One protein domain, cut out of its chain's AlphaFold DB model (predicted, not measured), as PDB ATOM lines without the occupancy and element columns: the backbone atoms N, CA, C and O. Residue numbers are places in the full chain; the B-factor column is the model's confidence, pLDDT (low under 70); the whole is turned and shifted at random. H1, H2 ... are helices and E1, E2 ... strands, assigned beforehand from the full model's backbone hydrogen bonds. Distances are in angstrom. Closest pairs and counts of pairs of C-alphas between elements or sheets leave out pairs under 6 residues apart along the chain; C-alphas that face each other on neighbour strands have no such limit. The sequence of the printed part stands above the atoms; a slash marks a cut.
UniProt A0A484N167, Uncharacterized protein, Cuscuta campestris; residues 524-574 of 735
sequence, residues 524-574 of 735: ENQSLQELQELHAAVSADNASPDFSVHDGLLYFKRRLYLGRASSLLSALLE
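Overview. This is residues 524 to 574 of the 735 residues of an uncharacterized protein of Cuscuta campestris (UniProt A0A484N167). A small hairpin of two strands, E1 and E2, has the helix H2 packed across it, with the very short H1 at a corner of H2; a long link then leads away to H3, whose residues 569 to 574 stick out at one end. The 51 printed residues hold three named helices and two named strands, in the order H1, H2, E1, E2, H3, and the class is mixed, helices and strands. The sheet, in the order E1, E2, is antiparallel. The whole is compact, with a radius of gyration of the C-alphas of 11.0 A, yet elongated, spanning 35 by 21 by 18 A.

Arrangement. E1, residues 547 to 550, and E2, residues 553 to 556, form a hairpin, antiparallel at 149 degrees. N 548 and O 555 are 2.9 A apart, and N 555 and O 548 2.8 A, both within hydrogen-bond range. Residues 555 to 556 of E2 also pair, antiparallel, with residues 559 to 560. The closest C-alphas of H2, residues 529 to 539, and E1 are those of Val 538 and Ser 548, 6.9 A apart; for H2 and E2 they are those of His 535 and Leu 554, 7.2 A. H1, residues 524 to 527, and H2 touch only at the corner, closest at the C-alphas of Asn 525 and Leu 531, 5.4 A. H3, residues 568 to 574, is apart from H1, H2 and E1. In H2 and H3 every O i to N i+4 pair is within hydrogen-bond range; H1 is too short for such a pair.

Along the chain. E1 and E2 each measure 10.2 A, H2 15.1 A, H3 9.7 A and H1 5.0 A. H1 begins at C-alpha 524 (-18.007, 48.250, 54.831), and H3 ends at C-alpha 574 (-36.557, 46.592, 53.037).

Size, cuts and confidence. The C-alphas farthest apart, of Ala 540 and Glu 574, are 35.7 A apart. The printed part has no cut. The link from E2 to H3 is long. Mean pLDDT of the printed part is 81.0; residues 570 to 571 and 573 to 574 are under 70.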
ATOM      1  N   GLU A 524     -17.826  49.688  54.587       84.00
ATOM      2  CA  GLU A 524     -18.007  48.250  54.831       84.00
ATOM      3  C   GLU A 524     -16.898  47.424  54.162       84.00
ATOM      4  O   GLU A 524     -16.351  46.515  54.786       84.00
ATOM      5  N   ASN A 525     -16.476  47.787  52.943       84.75
ATOM      6  CA  ASN A 525     -15.344  47.146  52.257       84.75
ATOM      7  C   ASN A 525     -14.016  47.292  53.024       84.75
ATOM      8  O   ASN A 525     -13.146  46.431  52.904       84.75
ATOM      9  N   GLN A 526     -13.871  48.350  53.825       81.50
ATOM     10  CA  GLN A 526     -12.689  48.598  54.651       81.50
ATOM     11  C   GLN A 526     -12.797  48.055  56.077       81.50
ATOM     12  O   GLN A 526     -11.772  47.970  56.744       81.50
ATOM     13  N   SER A 527     -13.985  47.706  56.568       83.19
ATOM     14  CA  SER A 527     -14.204  47.325  57.972       83.19
ATOM     15  C   SER A 527     -14.616  45.865  58.158       83.19
ATOM     16  O   SER A 527     -14.275  45.264  59.178       83.19
ATOM     17  N   LEU A 528     -15.309  45.264  57.185       85.19
ATOM     18  CA  LEU A 528     -15.730  43.868  57.253       85.19
ATOM     19  C   LEU A 528     -14.574  42.933  56.894       85.19
ATOM     20  O   LEU A 528     -14.061  42.951  55.775       85.19
ATOM     21  N   GLN A 529     -14.228  42.051  57.832       83.94
ATOM     22  CA  GLN A 529     -13.122  41.104  57.686       83.94
ATOM     23  C   GLN A 529     -13.270  40.207  56.439       83.94
ATOM     24  O   GLN A 529     -12.299  40.011  55.718       83.94
ATOM     25  N   GLU A 530     -14.483  39.732  56.127       86.69
ATOM     26  CA  GLU A 530     -14.766  38.934  54.914       86.69
ATOM     27  C   GLU A 530     -14.388  39.691  53.627       86.69
ATOM     28  O   GLU A 530     -13.798  39.120  52.709       86.69
ATOM     29  N   LEU A 531     -14.699  40.990  53.562       86.12
ATOM     30  CA  LEU A 531     -14.400  41.820  52.396       86.12
ATOM     31  C   LEU A 531     -12.905  42.140  52.319       86.12
ATOM     32  O   LEU A 531     -12.326  42.051  51.240       86.12
ATOM     33  N   GLN A 532     -12.249  42.422  53.445       88.25
ATOM     34  CA  GLN A 532     -10.797  42.621  53.488       88.25
ATOM     35  C   GLN A 532     -10.023  41.370  53.042       88.25
ATOM     36  O   GLN A 532      -9.055  41.477  52.289       88.25
ATOM     37  N   GLU A 533     -10.457  40.180  53.468       87.31
ATOM     38  CA  GLU A 533      -9.866  38.903  53.056       87.31
ATOM     39  C   GLU A 533     -10.028  38.668  51.547       87.31
ATOM     40  O   GLU A 533      -9.082  38.235  50.886       87.31
ATOM     41  N   LEU A 534     -11.184  39.021  50.973       85.88
ATOM     42  CA  LEU A 534     -11.418  38.958  49.528       85.88
ATOM     43  C   LEU A 534     -10.600  40.001  48.754       85.88
ATOM     44  O   LEU A 534     -10.032  39.666  47.716       85.88
ATOM     45  N   HIS A 535     -10.460  41.228  49.263       86.31
ATOM     46  CA  HIS A 535      -9.568  42.251  48.693       86.31
ATOM     47  C   HIS A 535      -8.111  41.783  48.677       86.31
ATOM     48  O   HIS A 535      -7.419  41.921  47.664       86.31
ATOM     49  N   ALA A 536      -7.648  41.172  49.770       86.25
ATOM     50  CA  ALA A 536      -6.312  40.595  49.863       86.25
ATOM     51  C   ALA A 536      -6.141  39.405  48.905       86.25
ATOM     52  O   ALA A 536      -5.111  39.300  48.241       86.25
ATOM     53  N   ALA A 537      -7.154  38.544  48.776       85.38
ATOM     54  CA  ALA A 537      -7.134  37.412  47.852       85.38
ATOM     55  C   ALA A 537      -7.109  37.854  46.379       85.38
ATOM     56  O   ALA A 537      -6.374  37.263  45.591       85.38
ATOM     57  N   VAL A 538      -7.860  38.900  46.009       85.62
ATOM     58  CA  VAL A 538      -7.839  39.478  44.652       85.62
ATOM     59  C   VAL A 538      -6.489  40.140  44.375       85.62
ATOM     60  O   VAL A 538      -5.919  39.948  43.308       85.62
ATOM     61  N   SER A 539      -5.927  40.854  45.355       83.31
ATOM     62  CA  SER A 539      -4.613  41.501  45.221       83.31
ATOM     63  C   SER A 539      -3.457  40.499  45.117       83.31
ATOM     64  O   SER A 539      -2.443  40.787  44.486       83.31
ATOM     65  N   ALA A 540      -3.600  39.323  45.735       85.19
ATOM     66  CA  ALA A 540      -2.628  38.232  45.696       85.19
ATOM     67  C   ALA A 540      -2.845  37.248  44.527       85.19
ATOM     68  O   ALA A 540      -2.183  36.212  44.494       85.19
ATOM     69  N   ASP A 541      -3.777  37.543  43.609       79.56
ATOM     70  CA  ASP A 541      -4.167  36.696  42.465       79.56
ATOM     71  C   ASP A 541      -4.595  35.266  42.866       79.56
ATOM     72  O   ASP A 541      -4.439  34.291  42.132       79.56
ATOM     73  N   ASN A 542      -5.129  35.135  44.084       83.56
ATOM     74  CA  ASN A 542      -5.566  33.878  44.699       83.56
ATOM     75  C   ASN A 542      -7.096  33.821  44.887       83.56
ATOM     76  O   ASN A 542      -7.632  32.890  45.489       83.56
ATOM     77  N   ALA A 543      -7.816  34.839  44.409       80.00
ATOM     78  CA  ALA A 543      -9.271  34.861  44.383       80.00
ATOM     79  C   ALA A 543      -9.825  34.119  43.158       80.00
ATOM     80  O   ALA A 543      -9.149  33.918  42.151       80.00
ATOM     81  N   SER A 544     -11.100  33.726  43.234       82.38
ATOM     82  CA  SER A 544     -11.826  33.229  42.062       82.38
ATOM     83  C   SER A 544     -11.834  34.298  40.954       82.38
ATOM     84  O   SER A 544     -12.061  35.466  41.273       82.38
ATOM     85  N   PRO A 545     -11.683  33.923  39.666       80.19
ATOM     86  CA  PRO A 545     -11.693  34.864  38.536       80.19
ATOM     87  C   PRO A 545     -13.021  35.619  38.376       80.19
ATOM     88  O   PRO A 545     -13.115  36.566  37.601       80.19
ATOM     89  N   ASP A 546     -14.062  35.193  39.093       85.69
ATOM     90  CA  ASP A 546     -15.344  35.886  39.145       85.69
ATOM     91  C   ASP A 546     -15.306  37.158  40.012       85.69
ATOM     92  O   ASP A 546     -16.232  37.965  39.912       85.69
ATOM     93  N   PHE A 547     -14.290  37.343  40.864       85.56
ATOM     94  CA  PHE A 547     -14.141  38.537  41.695       85.56
ATOM     95  C   PHE A 547     -13.227  39.573  41.043       85.56
ATOM     96  O   PHE A 547     -12.144  39.254  40.559       85.56
ATOM     97  N   SER A 548     -13.645  40.835  41.079       84.81
ATOM     98  CA  SER A 548     -12.830  41.975  40.666       84.81
ATOM     99  C   SER A 548     -12.974  43.131  41.650       84.81
ATOM    100  O   SER A 548     -13.967  43.230  42.366       84.81
ATOM    101  N   VAL A 549     -11.970  44.006  41.697       83.94
ATOM    102  CA  VAL A 549     -11.999  45.222  42.518       83.94
ATOM    103  C   VAL A 549     -11.950  46.434  41.599       83.94
ATOM    104  O   VAL A 549     -11.066  46.538  40.749       83.94
ATOM    105  N   HIS A 550     -12.896  47.354  41.776       78.81
ATOM    106  CA  HIS A 550     -12.944  48.626  41.059       78.81
ATOM    107  C   HIS A 550     -13.223  49.747  42.054       78.81
ATOM    108  O   HIS A 550     -14.168  49.649  42.829       78.81
ATOM    109  N   ASP A 551     -12.391  50.792  42.043       76.62
ATOM    110  CA  ASP A 551     -12.534  51.962  42.927       76.62
ATOM    111  C   ASP A 551     -12.684  51.602  44.424       76.62
ATOM    112  O   ASP A 551     -13.510  52.144  45.158       76.62
ATOM    113  N   GLY A 552     -11.916  50.600  44.872       75.75
ATOM    114  CA  GLY A 552     -11.951  50.107  46.254       75.75
ATOM    115  C   GLY A 552     -13.182  49.267  46.622       75.75
ATOM    116  O   GLY A 552     -13.314  48.873  47.778       75.75
ATOM    117  N   LEU A 553     -14.060  48.953  45.664       83.00
ATOM    118  CA  LEU A 553     -15.257  48.133  45.860       83.00
ATOM    119  C   LEU A 553     -15.099  46.745  45.230       83.00
ATOM    120  O   LEU A 553     -14.601  46.613  44.109       83.00
ATOM    121  N   LEU A 554     -15.555  45.711  45.940       84.25
ATOM    122  CA  LEU A 554     -15.599  44.336  45.439       84.25
ATOM    123  C   LEU A 554     -16.793  44.099  44.514       84.25
ATOM    124  O   LEU A 554     -17.938  44.434  44.823       84.25
ATOM    125  N   TYR A 555     -16.528  43.429  43.400       85.06
ATOM    126  CA  TYR A 555     -17.511  42.965  42.438       85.06
ATOM    127  C   TYR A 555     -17.410  41.450  42.285       85.06
ATOM    128  O   TYR A 555     -16.321  40.893  42.238       85.06
ATOM    129  N   PHE A 556     -18.554  40.789  42.140       83.19
ATOM    130  CA  PHE A 556     -18.666  39.393  41.736       83.19
ATOM    131  C   PHE A 556     -19.440  39.324  40.419       83.19
ATOM    132  O   PHE A 556     -20.581  39.784  40.336       83.19
ATOM    133  N   LYS A 557     -18.831  38.786  39.360       82.81
ATOM    134  CA  LYS A 557     -19.409  38.714  38.004       82.81
ATOM    135  C   LYS A 557     -19.965  40.060  37.524       82.81
ATOM    136  O   LYS A 557     -21.075  40.131  36.997       82.81
ATOM    137  N   ARG A 558     -19.189  41.135  37.718       77.00
ATOM    138  CA  ARG A 558     -19.543  42.527  37.363       77.00
ATOM    139  C   ARG A 558     -20.732  43.112  38.141       77.00
ATOM    140  O   ARG A 558     -21.267  44.141  37.738       77.00
ATOM    141  N   ARG A 559     -21.152  42.488  39.242       72.38
ATOM    142  CA  ARG A 559     -22.157  43.028  40.170       72.38
ATOM    143  C   ARG A 559     -21.491  43.385  41.482       72.38
ATOM    144  O   ARG A 559     -20.609  42.651  41.913       72.38
ATOM    145  N   LEU A 560     -21.915  44.482  42.099       80.12
ATOM    146  CA  LEU A 560     -21.396  44.879  43.400       80.12
ATOM    147  C   LEU A 560     -21.630  43.748  44.412       80.12
ATOM    148  O   LEU A 560     -22.736  43.212  44.506       80.12
ATOM    149  N   TYR A 561     -20.575  43.361  45.120       82.75
ATOM    150  CA  TYR A 561     -20.623  42.296  46.106       82.75
ATOM    151  C   TYR A 561     -20.844  42.882  47.502       82.75
ATOM    152  O   TYR A 561     -20.068  43.717  47.962       82.75
ATOM    153  N   LEU A 562     -21.899  42.421  48.176       84.38
ATOM    154  CA  LEU A 562     -22.189  42.755  49.569       84.38
ATOM    155  C   LEU A 562     -21.773  41.585  50.458       84.38
ATOM    156  O   LEU A 562     -22.130  40.436  50.184       84.38
ATOM    157  N   GLY A 563     -21.024  41.884  51.520       81.25
ATOM    158  CA  GLY A 563     -20.638  40.889  52.519       81.25
ATOM    159  C   GLY A 563     -21.868  40.311  53.213       81.25
ATOM    160  O   GLY A 563     -22.886  40.984  53.360       81.25
ATOM    161  N   ARG A 564     -21.801  39.061  53.674       80.06
ATOM    162  CA  ARG A 564     -22.985  38.382  54.244       80.06
ATOM    163  C   ARG A 564     -23.439  38.985  55.570       80.06
ATOM    164  O   ARG A 564     -24.600  38.849  55.937       80.06
ATOM    165  N   ALA A 565     -22.512  39.622  56.276       79.38
ATOM    166  CA  ALA A 565     -22.758  40.355  57.512       79.38
ATOM    167  C   ALA A 565     -23.023  41.856  57.279       79.38
ATOM    168  O   ALA A 565     -23.036  42.616  58.244       79.38
ATOM    169  N   SER A 566     -23.197  42.286  56.021       82.75
ATOM    170  CA  SER A 566     -23.491  43.680  55.685       82.75
ATOM    171  C   SER A 566     -24.804  44.112  56.326       82.75
ATOM    172  O   SER A 566     -25.846  43.474  56.155       82.75
ATOM    173  N   SER A 567     -24.748  45.224  57.050       75.31
ATOM    174  CA  SER A 567     -25.924  45.838  57.667       75.31
ATOM    175  C   SER A 567     -26.847  46.475  56.620       75.31
ATOM    176  O   SER A 567     -28.059  46.565  56.817       75.31
ATOM    177  N   LEU A 568     -26.281  46.815  55.458       77.25
ATOM    178  CA  LEU A 568     -26.981  47.384  54.311       77.25
ATOM    179  C   LEU A 568     -27.876  46.364  53.595       77.25
ATOM    180  O   LEU A 568     -28.799  46.766  52.895       77.25
ATOM    181  N   LEU A 569     -27.666  45.052  53.779       77.50
ATOM    182  CA  LEU A 569     -28.521  44.022  53.172       77.50
ATOM    183  C   LEU A 569     -29.976  44.153  53.619       77.50
ATOM    184  O   LEU A 569     -30.877  44.078  52.788       77.50
ATOM    185  N   SER A 570     -30.215  44.358  54.914       69.75
ATOM    186  CA  SER A 570     -31.572  44.523  55.443       69.75
ATOM    187  C   SER A 570     -32.215  45.811  54.946       69.75
ATOM    188  O   SER A 570     -33.366  45.765  54.537       69.75
ATOM    189  N   ALA A 571     -31.461  46.915  54.901       67.19
ATOM    190  CA  ALA A 571     -31.948  48.197  54.394       67.19
ATOM    191  C   ALA A 571     -32.295  48.136  52.896       67.19
ATOM    192  O   ALA A 571     -33.383  48.537  52.506       67.19
ATOM    193  N   LEU A 572     -31.421  47.557  52.065       70.31
ATOM    194  CA  LEU A 572     -31.650  47.401  50.622       70.31
ATOM    195  C   LEU A 572     -32.806  46.440  50.313       70.31
ATOM    196  O   LEU A 572     -33.552  46.653  49.359       70.31
ATOM    197  N   LEU A 573     -32.962  45.374  51.105       69.75
ATOM    198  CA  LEU A 573     -34.103  44.468  50.988       69.75
ATOM    199  C   LEU A 573     -35.393  45.156  51.435       69.75
ATOM    200  O   LEU A 573     -36.394  45.074  50.736       69.75
ATOM    201  N   GLU A 574     -35.389  45.850  52.567       61.50
ATOM    202  CA  GLU A 574     -36.557  46.592  53.037       61.50
ATOM    203  C   GLU A 574     -36.963  47.671  52.032       61.50
ATOM    204  O   GLU A 574     -38.138  47.754  51.696       61.50
TER     205      GLU A 574